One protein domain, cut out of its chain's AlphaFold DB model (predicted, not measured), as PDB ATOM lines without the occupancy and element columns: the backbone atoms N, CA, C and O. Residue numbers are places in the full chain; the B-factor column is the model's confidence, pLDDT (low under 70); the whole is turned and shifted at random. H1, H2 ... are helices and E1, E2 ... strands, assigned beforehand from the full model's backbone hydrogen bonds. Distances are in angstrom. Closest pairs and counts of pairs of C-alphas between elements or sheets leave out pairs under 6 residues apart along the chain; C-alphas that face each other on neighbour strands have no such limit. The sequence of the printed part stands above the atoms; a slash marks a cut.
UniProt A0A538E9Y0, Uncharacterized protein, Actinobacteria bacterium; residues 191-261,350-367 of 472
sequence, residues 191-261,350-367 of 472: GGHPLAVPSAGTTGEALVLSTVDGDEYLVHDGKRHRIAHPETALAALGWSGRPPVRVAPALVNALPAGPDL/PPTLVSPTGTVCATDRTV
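What this domain is: This is residues 191 to 261 and 350 to 367 of the 472 residues of an uncharacterized protein of Actinobacteria bacterium (UniProt A0A538E9Y0). A small, twisted four-stranded sheet runs through the middle of this domain, with the short helix H2 over one of its faces and strand E6 packing on H2. E1 lies far out from the middle, as does the short helix H1, and much of the rest is loop. The 89 printed residues follow the order E1 E2 E3 E4 H1 H2 E5 E6, two named helices and six named strands, and the mixed sheet runs E4 E3 E2 E5. The class is mixed, helices and strands, though only 39 residues are in named elements. The whole is compact and rounded, with a radius of gyration of the C-alphas of 12.2 A and spans of 31 by 31 by 26 A.

How they stand to each other: Begin at E1, residues 191 to 194, which pairs with no named strand. Go on to E2, residues 205 to 210, E3, residues 216 to 220, and E4, residues 223 to 226; they form a meander, each strand the antiparallel neighbour of the one before. E2 and E3 are a hairpin, with N 209 and O 217 at 2.8 A, within hydrogen-bond range. E3 and E4 are a hairpin too, with N 225 and O 218 at 2.8 A. H1, residues 230 to 236, only grazes the sheet; its closest C-alpha pair with E3 is Glu 216 and Pro 230, 6.8 A. H2, residues 249 to 254, is on the sheet at a height of 9.5 A, only just over E3 with 3 of its 6 C-alphas, and runs along the strands, at 24 degrees to E3 on the local plane. In H1 and H2 every O i to N i+4 pair is within hydrogen-bond range. E5, residues 352 to 354, is parallel to E2, with N 206 and O 352 at 3.0 A. Last comes E6, residues 360 to 363, whose closest C-alpha pair with H2 is Ala 362 and Leu 251, 6.8 A. E1 and E6 are near each other, with 5 pairs of C-alphas within 10 A.

Where its parts are: Find C-alpha 191 at (252.930, 266.836, 331.879), where E1 begins. E2 runs 17.0 A from C-alpha 205 at (263.235, 257.700, 344.133), and E3 runs 13.2 A. E4 spans 10.0 A, H1 9.7 A and H2 8.9 A. E6 spans 10.6 A and ends at C-alpha 363, at (251.591, 269.938, 345.780).

The domain as a whole: Look for the two C-alphas farthest apart at Gly 201 and Asp 213, 36.5 A. Residues 262 to 349 are not printed, and C-alphas 261 and 350 are 11.5 A apart across the cut. The link from H1 to H2, 12 residues, is long. The mean pLDDT of the printed part is 90.8, and no printed residue is under 70.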
ATOM      1  N   GLY A 191     251.646 267.403 332.292       87.38
ATOM      2  CA  GLY A 191     252.930 266.836 331.879       87.38
ATOM      3  C   GLY A 191     253.850 266.522 333.063       87.38
ATOM      4  O   GLY A 191     253.417 266.510 334.216       87.38
ATOM      5  N   GLY A 192     255.122 266.267 332.759       89.75
ATOM      6  CA  GLY A 192     256.095 265.808 333.747       89.75
ATOM      7  C   GLY A 192     255.804 264.401 334.275       89.75
ATOM      8  O   GLY A 192     254.908 263.705 333.793       89.75
ATOM      9  N   HIS A 193     256.570 263.988 335.282       92.44
ATOM     10  CA  HIS A 193     256.431 262.687 335.940       92.44
ATOM     11  C   HIS A 193     256.520 262.856 337.463       92.44
ATOM     12  O   HIS A 193     257.339 263.650 337.933       92.44
ATOM     13  N   PRO A 194     255.671 262.184 338.260       93.75
ATOM     14  CA  PRO A 194     255.761 262.267 339.712       93.75
ATOM     15  C   PRO A 194     257.044 261.587 340.202       93.75
ATOM     16  O   PRO A 194     257.399 260.522 339.701       93.75
ATOM     17  N   LEU A 195     257.701 262.172 341.206       94.19
ATOM     18  CA  LEU A 195     258.800 261.523 341.925       94.19
ATOM     19  C   LEU A 195     258.271 260.238 342.580       94.19
ATOM     20  O   LEU A 195     257.320 260.299 343.366       94.19
ATOM     21  N   ALA A 196     258.852 259.080 342.260       91.75
ATOM     22  CA  ALA A 196     258.320 257.806 342.732       91.75
ATOM     23  C   ALA A 196     258.493 257.648 344.252       91.75
ATOM     24  O   ALA A 196     259.607 257.642 344.776       91.75
ATOM     25  N   VAL A 197     257.386 257.473 344.975       87.56
ATOM     26  CA  VAL A 197     257.403 257.205 346.422       87.56
ATOM     27  C   VAL A 197     257.675 255.720 346.720       87.56
ATOM     28  O   VAL A 197     257.357 254.863 345.887       87.56
ATOM     29  N   PRO A 198     258.243 255.382 347.896       84.00
ATOM     30  CA  PRO A 198     258.411 253.994 348.322       84.00
ATOM     31  C   PRO A 198     257.105 253.197 348.247       84.00
ATOM     32  O   PRO A 198     256.022 253.696 348.551       84.00
ATOM     33  N   SER A 199     257.203 251.940 347.829       82.94
ATOM     34  CA  SER A 199     256.075 251.009 347.709       82.94
ATOM     35  C   SER A 199     256.485 249.632 348.234       82.94
ATOM     36  O   SER A 199     257.651 249.394 348.545       82.94
ATOM     37  N   ALA A 200     255.544 248.690 348.340       77.25
ATOM     38  CA  ALA A 200     255.863 247.330 348.774       77.25
ATOM     39  C   ALA A 200     256.917 246.688 347.845       77.25
ATOM     40  O   ALA A 200     256.626 246.363 346.697       77.25
ATOM     41  N   GLY A 201     258.145 246.521 348.351       71.62
ATOM     42  CA  GLY A 201     259.281 245.988 347.592       71.62
ATOM     43  C   GLY A 201     260.089 247.011 346.781       71.62
ATOM     44  O   GLY A 201     260.979 246.594 346.046       71.62
ATOM     45  N   THR A 202     259.835 248.321 346.903       78.56
ATOM     46  CA  THR A 202     260.643 249.368 346.248       78.56
ATOM     47  C   THR A 202     261.124 250.427 347.236       78.56
ATOM     48  O   THR A 202     260.410 250.835 348.150       78.56
ATOM     49  N   THR A 203     262.345 250.913 347.022       78.25
ATOM     50  CA  THR A 203     262.969 251.981 347.820       78.25
ATOM     51  C   THR A 203     262.513 253.381 347.417       78.25
ATOM     52  O   THR A 203     262.851 254.338 348.101       78.25
ATOM     53  N   GLY A 204     261.752 253.507 346.326       88.19
ATOM     54  CA  GLY A 204     261.383 254.788 345.730       88.19
ATOM     55  C   GLY A 204     262.563 255.524 345.085       88.19
ATOM     56  O   GLY A 204     263.696 255.040 345.006       88.19
ATOM     57  N   GLU A 205     262.266 256.725 344.615       94.06
ATOM     58  CA  GLU A 205     263.235 257.700 344.133       94.06
ATOM     59  C   GLU A 205     263.497 258.763 345.208       94.06
ATOM     60  O   GLU A 205     262.776 258.893 346.206       94.06
ATOM     61  N   ALA A 206     264.547 259.551 345.003       94.94
ATOM     62  CA  ALA A 206     264.754 260.779 345.751       94.94
ATOM     63  C   ALA A 206     265.408 261.858 344.885       94.94
ATOM     64  O   ALA A 206     266.045 261.578 343.869       94.94
ATOM     65  N   LEU A 207     265.252 263.106 345.305       95.44
ATOM     66  CA  LEU A 207     265.768 264.282 344.613       95.44
ATOM     67  C   LEU A 207     266.607 265.110 345.585       95.44
ATOM     68  O   LEU A 207     266.121 265.462 346.656       95.44
ATOM     69  N   VAL A 208     267.846 265.444 345.219       96.19
ATOM     70  CA  VAL A 208     268.657 266.401 345.988       96.19
ATOM     71  C   VAL A 208     268.410 267.803 345.440       96.19
ATOM     72  O   VAL A 208     268.611 268.062 344.253       96.19
ATOM     73  N   LEU A 209     267.963 268.700 346.313       95.44
ATOM     74  CA  LEU A 209     267.693 270.105 346.032       95.44
ATOM     75  C   LEU A 209     268.762 270.985 346.682       95.44
ATOM     76  O   LEU A 209     269.151 270.734 347.820       95.44
ATOM     77  N   SER A 210     269.174 272.053 345.999       94.50
ATOM     78  CA  SER A 210     269.971 273.139 346.584       94.50
ATOM     79  C   SER A 210     269.215 274.462 346.522       94.50
ATOM     80  O   SER A 210     268.504 274.754 345.558       94.50
ATOM     81  N   THR A 211     269.379 275.275 347.558       91.94
ATOM     82  CA  THR A 211     268.828 276.634 347.634       91.94
ATOM     83  C   THR A 211     269.889 277.685 347.297       91.94
ATOM     84  O   THR A 211     271.087 277.401 347.253       91.94
ATOM     85  N   VAL A 212     269.466 278.929 347.048       85.81
ATOM     86  CA  VAL A 212     270.396 280.054 346.828       85.81
ATOM     87  C   VAL A 212     271.266 280.364 348.050       85.81
ATOM     88  O   VAL A 212     272.390 280.828 347.876       85.81
ATOM     89  N   ASP A 213     270.781 280.036 349.249       83.94
ATOM     90  CA  ASP A 213     271.470 280.228 350.531       83.94
ATOM     91  C   ASP A 213     272.560 279.169 350.801       83.94
ATOM     92  O   ASP A 213     273.319 279.285 351.761       83.94
ATOM     93  N   GLY A 214     272.659 278.138 349.950       85.44
ATOM     94  CA  GLY A 214     273.633 277.048 350.068       85.44
ATOM     95  C   GLY A 214     273.185 275.871 350.939       85.44
ATOM     96  O   GLY A 214     273.923 274.896 351.049       85.44
ATOM     97  N   ASP A 215     271.982 275.916 351.521       93.12
ATOM     98  CA  ASP A 215     271.377 274.748 352.165       93.12
ATOM     99  C   ASP A 215     270.929 273.715 351.116       93.12
ATOM    100  O   ASP A 215     270.268 274.059 350.123       93.12
ATOM    101  N   GLU A 216     271.243 272.444 351.382       95.75
ATOM    102  CA  GLU A 216     270.842 271.288 350.579       95.75
ATOM    103  C   GLU A 216     269.831 270.396 351.306       95.75
ATOM    104  O   GLU A 216     269.867 270.225 352.530       95.75
ATOM    105  N   TYR A 217     268.925 269.801 350.531       96.56
ATOM    106  CA  TYR A 217     267.812 269.001 351.028       96.56
ATOM    107  C   TYR A 217     267.628 267.740 350.187       96.56
ATOM    108  O   TYR A 217     267.559 267.812 348.962       96.56
ATOM    109  N   LEU A 218     267.466 266.592 350.841       96.31
ATOM    110  CA  LEU A 218     266.947 265.385 350.209       96.31
ATOM    111  C   LEU A 218     265.418 265.438 350.241       96.31
ATOM    112  O   LEU A 218     264.820 265.622 351.302       96.31
ATOM    113  N   VAL A 219     264.781 265.247 349.092       95.69
ATOM    114  CA  VAL A 219     263.337 265.049 348.981       95.69
ATOM    115  C   VAL A 219     263.056 263.576 348.738       95.69
ATOM    116  O   VAL A 219     263.514 263.009 347.746       95.69
ATOM    117  N   HIS A 220     262.311 262.968 349.656       94.06
ATOM    118  CA  HIS A 220     261.977 261.547 349.664       94.06
ATOM    119  C   HIS A 220     260.655 261.330 350.417       94.06
ATOM    120  O   HIS A 220     260.348 262.097 351.325       94.06
ATOM    121  N   ASP A 221     259.847 260.337 350.025       91.44
ATOM    122  CA  ASP A 221     258.531 260.037 350.639       91.44
ATOM    123  C   ASP A 221     257.625 261.282 350.845       91.44
ATOM    124  O   ASP A 221     256.932 261.453 351.851       91.44
ATOM    125  N   GLY A 222     257.683 262.230 349.902       90.44
ATOM    126  CA  GLY A 222     256.934 263.489 349.967       90.44
ATOM    127  C   GLY A 222     257.326 264.443 351.106       90.44
ATOM    128  O   GLY A 222     256.562 265.353 351.429       90.44
ATOM    129  N   LYS A 223     258.498 264.249 351.718       92.50
ATOM    130  CA  LYS A 223     259.087 265.095 352.765       92.50
ATOM    131  C   LYS A 223     260.390 265.733 352.288       92.50
ATOM    132  O   LYS A 223     261.067 265.208 351.405       92.50
ATOM    133  N   ARG A 224     260.770 266.848 352.920       94.19
ATOM    134  CA  ARG A 224     262.124 267.421 352.840       94.19
ATOM    135  C   ARG A 224     262.958 267.001 354.047       94.19
ATOM    136  O   ARG A 224     262.479 267.072 355.174       94.19
ATOM    137  N   HIS A 225     264.219 266.663 353.827       95.06
ATOM    138  CA  HIS A 225     265.193 266.324 354.860       95.06
ATOM    139  C   HIS A 225     266.424 267.200 354.644       95.06
ATOM    140  O   HIS A 225     267.044 267.115 353.585       95.06
ATOM    141  N   ARG A 226     266.779 268.072 355.594       95.75
ATOM    142  CA  ARG A 226     267.984 268.907 355.446       95.75
ATOM    143  C   ARG A 226     269.219 268.016 355.494       95.75
ATOM    144  O   ARG A 226     269.307 267.156 356.366       95.75
ATOM    145  N   ILE A 227     270.163 268.209 354.581       95.12
ATOM    146  CA  ILE A 227     271.391 267.415 354.550       95.12
ATOM    147  C   ILE A 227     272.425 268.069 355.467       95.12
ATOM    148  O   ILE A 227     272.918 269.162 355.194       95.12
ATOM    149  N   ALA A 228     272.762 267.399 356.569       91.25
ATOM    150  CA  ALA A 228     273.840 267.848 357.440       91.25
ATOM    151  C   ALA A 228     275.191 267.457 356.824       91.25
ATOM    152  O   ALA A 228     275.425 266.289 356.529       91.25
ATOM    153  N   HIS A 229     276.086 268.435 356.662       90.00
ATOM    154  CA  HIS A 229     277.399 268.265 356.024       90.00
ATOM    155  C   HIS A 229     277.309 267.601 354.624       90.00
ATOM    156  O   HIS A 229     277.753 266.459 354.463       90.00
ATOM    157  N   PRO A 230     276.749 268.302 353.610       92.38
ATOM    158  CA  PRO A 230     276.415 267.722 352.305       92.38
ATOM    159  C   PRO A 230     277.538 266.917 351.654       92.38
ATOM    160  O   PRO A 230     277.326 265.756 351.329       92.38
ATOM    161  N   GLU A 231     278.753 267.465 351.578       90.12
ATOM    162  CA  GLU A 231     279.924 266.791 350.993       90.12
ATOM    163  C   GLU A 231     280.147 265.375 351.559       90.12
ATOM    164  O   GLU A 231     280.285 264.403 350.815       90.12
ATOM    165  N   THR A 232     280.126 265.230 352.888       90.88
ATOM    166  CA  THR A 232     280.330 263.934 353.553       90.88
ATOM    167  C   THR A 232     279.103 263.032 353.469       90.88
ATOM    168  O   THR A 232     279.252 261.828 353.273       90.88
ATOM    169  N   ALA A 233     277.894 263.591 353.583       92.81
ATOM    170  CA  ALA A 233     276.652 262.823 353.553       92.81
ATOM    171  C   ALA A 233     276.353 262.264 352.150       92.81
ATOM    172  O   ALA A 233     276.056 261.079 352.003       92.81
ATOM    173  N   LEU A 234     276.503 263.086 351.109       93.50
ATOM    174  CA  LEU A 234     276.366 262.664 349.716       93.50
ATOM    175  C   LEU A 234     277.455 261.652 349.339       93.50
ATOM    176  O   LEU A 234     277.151 260.659 348.681       93.50
ATOM    177  N   ALA A 235     278.704 261.840 349.782       92.25
ATOM    178  CA  ALA A 235     279.764 260.859 349.546       92.25
ATOM    179  C   ALA A 235     279.471 259.500 350.203       92.25
ATOM    180  O   ALA A 235     279.636 258.469 349.552       92.25
ATOM    181  N   ALA A 236     278.978 259.495 351.446       92.12
ATOM    182  CA  ALA A 236     278.607 258.277 352.169       92.12
ATOM    183  C   ALA A 236     277.531 257.452 351.448       92.12
ATOM    184  O   ALA A 236     277.569 256.224 351.466       92.12
ATOM    185  N   LEU A 237     276.581 258.132 350.803       93.25
ATOM    186  CA  LEU A 237     275.442 257.524 350.113       93.25
ATOM    187  C   LEU A 237     275.728 257.216 348.628       93.25
ATOM    188  O   LEU A 237     274.840 256.760 347.911       93.25
ATOM    189  N   GLY A 238     276.965 257.429 348.157       92.81
ATOM    190  CA  GLY A 238     277.372 257.166 346.770       92.81
ATOM    191  C   GLY A 238     276.904 258.225 345.764       92.81
ATOM    192  O   GLY A 238     276.763 257.941 344.574       92.81
ATOM    193  N   TRP A 239     276.627 259.443 346.231       93.88
ATOM    194  CA  TRP A 239     276.007 260.533 345.470       93.88
ATOM    195  C   TRP A 239     276.960 261.694 345.137       93.88
ATOM    196  O   TRP A 239     276.558 262.614 344.429       93.88
ATOM    197  N   SER A 240     278.232 261.635 345.547       85.81
ATOM    198  CA  SER A 240     279.270 262.684 345.408       85.81
ATOM    199  C   SER A 240     279.705 263.062 343.974       85.81
ATOM    200  O   SER A 240     280.710 263.741 343.783       85.81
ATOM    201  N   GLY A 241     278.947 262.655 342.955       84.25
ATOM    202  CA  GLY A 241     279.086 263.110 341.566       84.25
ATOM    203  C   GLY A 241     277.772 263.590 340.936       84.25
ATOM    204  O   GLY A 241     277.726 263.795 339.725       84.25
ATOM    205  N   ARG A 242     276.691 263.722 341.717       88.12
ATOM    206  CA  ARG A 242     275.368 264.135 341.230       88.12
ATOM    207  C   ARG A 242     275.057 265.560 341.698       88.12
ATOM    208  O   ARG A 242     274.876 265.753 342.897       88.12
ATOM    209  N   PRO A 243     275.002 266.557 340.795       88.50
ATOM    210  CA  PRO A 243     274.749 267.935 341.192       88.50
ATOM    211  C   PRO A 243     273.317 268.092 341.741       88.50
ATOM    212  O   PRO A 243     272.372 267.628 341.095       88.50
ATOM    213  N   PRO A 244     273.132 268.768 342.888       92.56
ATOM    214  CA  PRO A 244     271.816 269.157 343.382       92.56
ATOM    215  C   PRO A 244     271.056 270.035 342.384       92.56
ATOM    216  O   PRO A 244     271.627 270.932 341.760       92.56
ATOM    217  N   VAL A 245     269.740 269.853 342.295       93.50
ATOM    218  CA  VAL A 245     268.880 270.712 341.473       93.50
ATOM    219  C   VAL A 245     268.637 272.027 342.210       93.50
ATOM    220  O   VAL A 245     268.106 272.042 343.321       93.50
ATOM    221  N   ARG A 246     269.053 273.143 341.605       93.19
ATOM    222  CA  ARG A 246     268.889 274.481 342.186       93.19
ATOM    223  C   ARG A 246     267.429 274.915 342.115       93.19
ATOM    224  O   ARG A 246     266.856 274.958 341.030       93.19
ATOM    225  N   VAL A 247     266.860 275.291 343.256       93.75
ATOM    226  CA  VAL A 247     265.462 275.721 343.373       93.75
ATOM    227  C   VAL A 247     265.294 276.916 344.311       93.75
ATOM    228  O   VAL A 247     266.139 277.197 345.164       93.75
ATOM    229  N   ALA A 248     264.166 277.609 344.177       91.62
ATOM    230  CA  ALA A 248     263.747 278.643 345.111       91.62
ATOM    231  C   ALA A 248     263.527 278.062 346.529       91.62
ATOM    232  O   ALA A 248     262.861 277.025 346.657       91.62
ATOM    233  N   PRO A 249     263.952 278.750 347.611       90.12
ATOM    234  CA  PRO A 249     263.688 278.320 348.990       90.12
ATOM    235  C   PRO A 249     262.198 278.107 349.290       90.12
ATOM    236  O   PRO A 249     261.840 277.264 350.110       90.12
ATOM    237  N   ALA A 250     261.310 278.835 348.606       89.75
ATOM    238  CA  ALA A 250     259.868 278.667 348.735       89.75
ATOM    239  C   ALA A 250     259.404 277.245 348.354       89.75
ATOM    240  O   ALA A 250     258.606 276.670 349.091       89.75
ATOM    241  N   LEU A 251     259.931 276.654 347.267       93.38
ATOM    242  CA  LEU A 251     259.572 275.293 346.833       93.38
ATOM    243  C   LEU A 251     259.916 274.267 347.914       93.38
ATOM    244  O   LEU A 251     259.071 273.454 348.281       93.38
ATOM    245  N   VAL A 252     261.140 274.340 348.445       92.00
ATOM    246  CA  VAL A 252     261.570 273.504 349.570       92.00
ATOM    247  C   VAL A 252     260.608 273.705 350.740       92.00
ATOM    248  O   VAL A 252     260.071 272.738 351.270       92.00
ATOM    249  N   ASN A 253     260.311 274.959 351.093       88.94
ATOM    250  CA  ASN A 253     259.458 275.281 352.232       88.94
ATOM    251  C   ASN A 253     258.004 274.779 352.129       88.94
ATOM    252  O   ASN A 253     257.377 274.617 353.177       88.94
ATOM    253  N   ALA A 254     257.493 274.466 350.934       89.50
ATOM    254  CA  ALA A 254     256.161 273.883 350.745       89.50
ATOM    255  C   ALA A 254     256.052 272.390 351.110       89.50
ATOM    256  O   ALA A 254     254.957 271.937 351.438       89.50
ATOM    257  N   LEU A 255     257.151 271.630 351.065       91.38
ATOM    258  CA  LEU A 255     257.150 270.194 351.377       91.38
ATOM    259  C   LEU A 255     257.237 269.957 352.890       91.38
ATOM    260  O   LEU A 255     258.104 270.564 353.519       91.38
ATOM    261  N   PRO A 256     256.442 269.059 353.500       89.38
ATOM    262  CA  PRO A 256     256.541 268.756 354.928       89.38
ATOM    263  C   PRO A 256     257.973 268.441 355.385       89.38
ATOM    264  O   PRO A 256     258.678 267.641 354.767       89.38
ATOM    265  N   ALA A 257     258.405 269.063 356.483       89.62
ATOM    266  CA  ALA A 257     259.712 268.796 357.070       89.62
ATOM    267  C   ALA A 257     259.748 267.395 357.700       89.62
ATOM    268  O   ALA A 257     258.924 267.057 358.551       89.62
ATOM    269  N   GLY A 258     260.715 266.596 357.267       90.88
ATOM    270  CA  GLY A 258     261.147 265.376 357.922       90.88
ATOM    271  C   GLY A 258     262.389 265.608 358.793       90.88
ATOM    272  O   GLY A 258     262.921 266.717 358.845       90.88
ATOM    273  N   PRO A 259     262.861 264.556 359.480       91.25
ATOM    274  CA  PRO A 259     264.140 264.555 360.195       91.25
ATOM    275  C   PRO A 259     265.325 264.863 359.267       91.25
ATOM    276  O   PRO A 259     265.343 264.412 358.122       91.25
ATOM    277  N   ASP A 260     266.333 265.574 359.772       92.75
ATOM    278  CA  ASP A 260     267.555 265.881 359.020       92.75
ATOM    279  C   ASP A 260     268.306 264.601 358.608       92.75
ATOM    280  O   ASP A 260     268.429 263.643 359.379       92.75
ATOM    281  N   LEU A 261     268.850 264.601 357.389       93.19
ATOM    282  CA  LEU A 261     269.754 263.574 356.885       93.19
ATOM    283  C   LEU A 261     271.140 263.816 357.499       93.19
ATOM    284  O   LEU A 261     271.989 264.499 356.924       93.19
ATOM    285  N   PRO A 350     269.848 253.508 350.500       91.38
ATOM    286  CA  PRO A 350     269.982 254.668 349.619       91.38
ATOM    287  C   PRO A 350     269.012 254.592 348.417       91.38
ATOM    288  O   PRO A 350     269.106 253.648 347.626       91.38
ATOM    289  N   PRO A 351     268.060 255.534 348.266       92.50
ATOM    290  CA  PRO A 351     267.122 255.537 347.144       92.50
ATOM    291  C   PRO A 351     267.815 255.912 345.829       92.50
ATOM    292  O   PRO A 351     268.900 256.504 345.810       92.50
ATOM    293  N   THR A 352     267.163 255.613 344.705       92.31
ATOM    294  CA  THR A 352     267.660 256.033 343.390       92.31
ATOM    295  C   THR A 352     267.516 257.546 343.250       92.31
ATOM    296  O   THR A 352     266.400 258.064 343.233       92.31
ATOM    297  N   LEU A 353     268.636 258.266 343.120       93.62
ATOM    298  CA  LEU A 353     268.574 259.694 342.816       93.62
ATOM    299  C   LEU A 353     268.108 259.945 341.381       93.62
ATOM    300  O   LEU A 353     268.651 259.370 340.432       93.62
ATOM    301  N   VAL A 354     267.178 260.886 341.234       94.25
ATOM    302  CA  VAL A 354     266.779 261.484 339.956       94.25
ATOM    303  C   VAL A 354     267.305 262.915 339.839       94.25
ATOM    304  O   VAL A 354     267.565 263.590 340.837       94.25
ATOM    305  N   SER A 355     267.488 263.375 338.604       89.62
ATOM    306  CA  SER A 355     268.032 264.698 338.288       89.62
ATOM    307  C   SER A 355     267.214 265.316 337.144       89.62
ATOM    308  O   SER A 355     267.603 265.161 335.985       89.62
ATOM    309  N   PRO A 356     266.055 265.943 337.439       90.31
ATOM    310  CA  PRO A 356     265.271 266.684 336.450       90.31
ATOM    311  C   PRO A 356     266.092 267.816 335.826       90.31
ATOM    312  O   PRO A 356     267.064 268.300 336.411       90.31
ATOM    313  N   THR A 357     265.689 268.239 334.630       85.38
ATOM    314  CA  THR A 357     266.428 269.237 333.828       85.38
ATOM    315  C   THR A 357     265.687 270.564 333.667       85.38
ATOM    316  O   THR A 357     266.284 271.560 333.258       85.38
ATOM    317  N   GLY A 358     264.398 270.581 333.995       87.94
ATOM    318  CA  GLY A 358     263.482 271.703 333.912       87.94
ATOM    319  C   GLY A 358     262.908 272.084 335.277       87.94
ATOM    320  O   GLY A 358     263.614 272.194 336.280       87.94
ATOM    321  N   THR A 359     261.606 272.354 335.290       92.69
ATOM    322  CA  THR A 359     260.857 272.799 336.471       92.69
ATOM    323  C   THR A 359     260.709 271.672 337.500       92.69
ATOM    324  O   THR A 359     260.514 270.512 337.141       92.69
ATOM    325  N   VAL A 360     260.696 272.017 338.789       95.38
ATOM    326  CA  VAL A 360     260.248 271.112 339.862       95.38
ATOM    327  C   VAL A 360     259.041 271.733 340.556       95.38
ATOM    328  O   VAL A 360     259.096 272.893 340.960       95.38
ATOM    329  N   CYS A 361     257.954 270.978 340.698       95.38
ATOM    330  CA  CYS A 361     256.733 271.418 341.374       95.38
ATOM    331  C   CYS A 361     256.404 270.545 342.590       95.38
ATOM    332  O   CYS A 361     256.672 269.347 342.591       95.38
ATOM    333  N   ALA A 362     255.772 271.144 343.597       94.50
ATOM    334  CA  ALA A 362     255.277 270.492 344.801       94.50
ATOM    335  C   ALA A 362     253.802 270.849 345.053       94.50
ATOM    336  O   ALA A 362     253.405 272.016 344.980       94.50
ATOM    337  N   THR A 363     253.006 269.836 345.398       90.56
ATOM    338  CA  THR A 363     251.591 269.938 345.780       90.56
ATOM    339  C   THR A 363     251.375 269.065 347.015       90.56
ATOM    340  O   THR A 363     251.299 267.842 346.898       90.56
ATOM    341  N   ASP A 364     251.276 269.681 348.196       84.88
ATOM    342  CA  ASP A 364     251.247 268.986 349.495       84.88
ATOM    343  C   ASP A 364     252.461 268.046 349.673       84.88
ATOM    344  O   ASP A 364     253.566 268.527 349.922       84.88
ATOM    345  N   ARG A 365     252.290 266.730 349.489       88.00
ATOM    346  CA  ARG A 365     253.377 265.728 349.523       88.00
ATOM    347  C   ARG A 365     253.835 265.253 348.144       88.00
ATOM    348  O   ARG A 365     254.838 264.554 348.040       88.00
ATOM    349  N   THR A 366     253.108 265.588 347.085       91.50
ATOM    350  CA  THR A 366     253.425 265.134 345.728       91.50
ATOM    351  C   THR A 366     254.449 266.065 345.099       91.50
ATOM    352  O   THR A 366     254.239 267.277 345.060       91.50
ATOM    353  N   VAL A 367     255.525 265.499 344.551       95.31
ATOM    354  CA  VAL A 367     256.524 266.230 343.763       95.31
ATOM    355  C   VAL A 367     256.430 265.798 342.309       95.31
ATOM    356  O   VAL A 367     256.362 264.606 342.018       95.31
TER     357      VAL A 367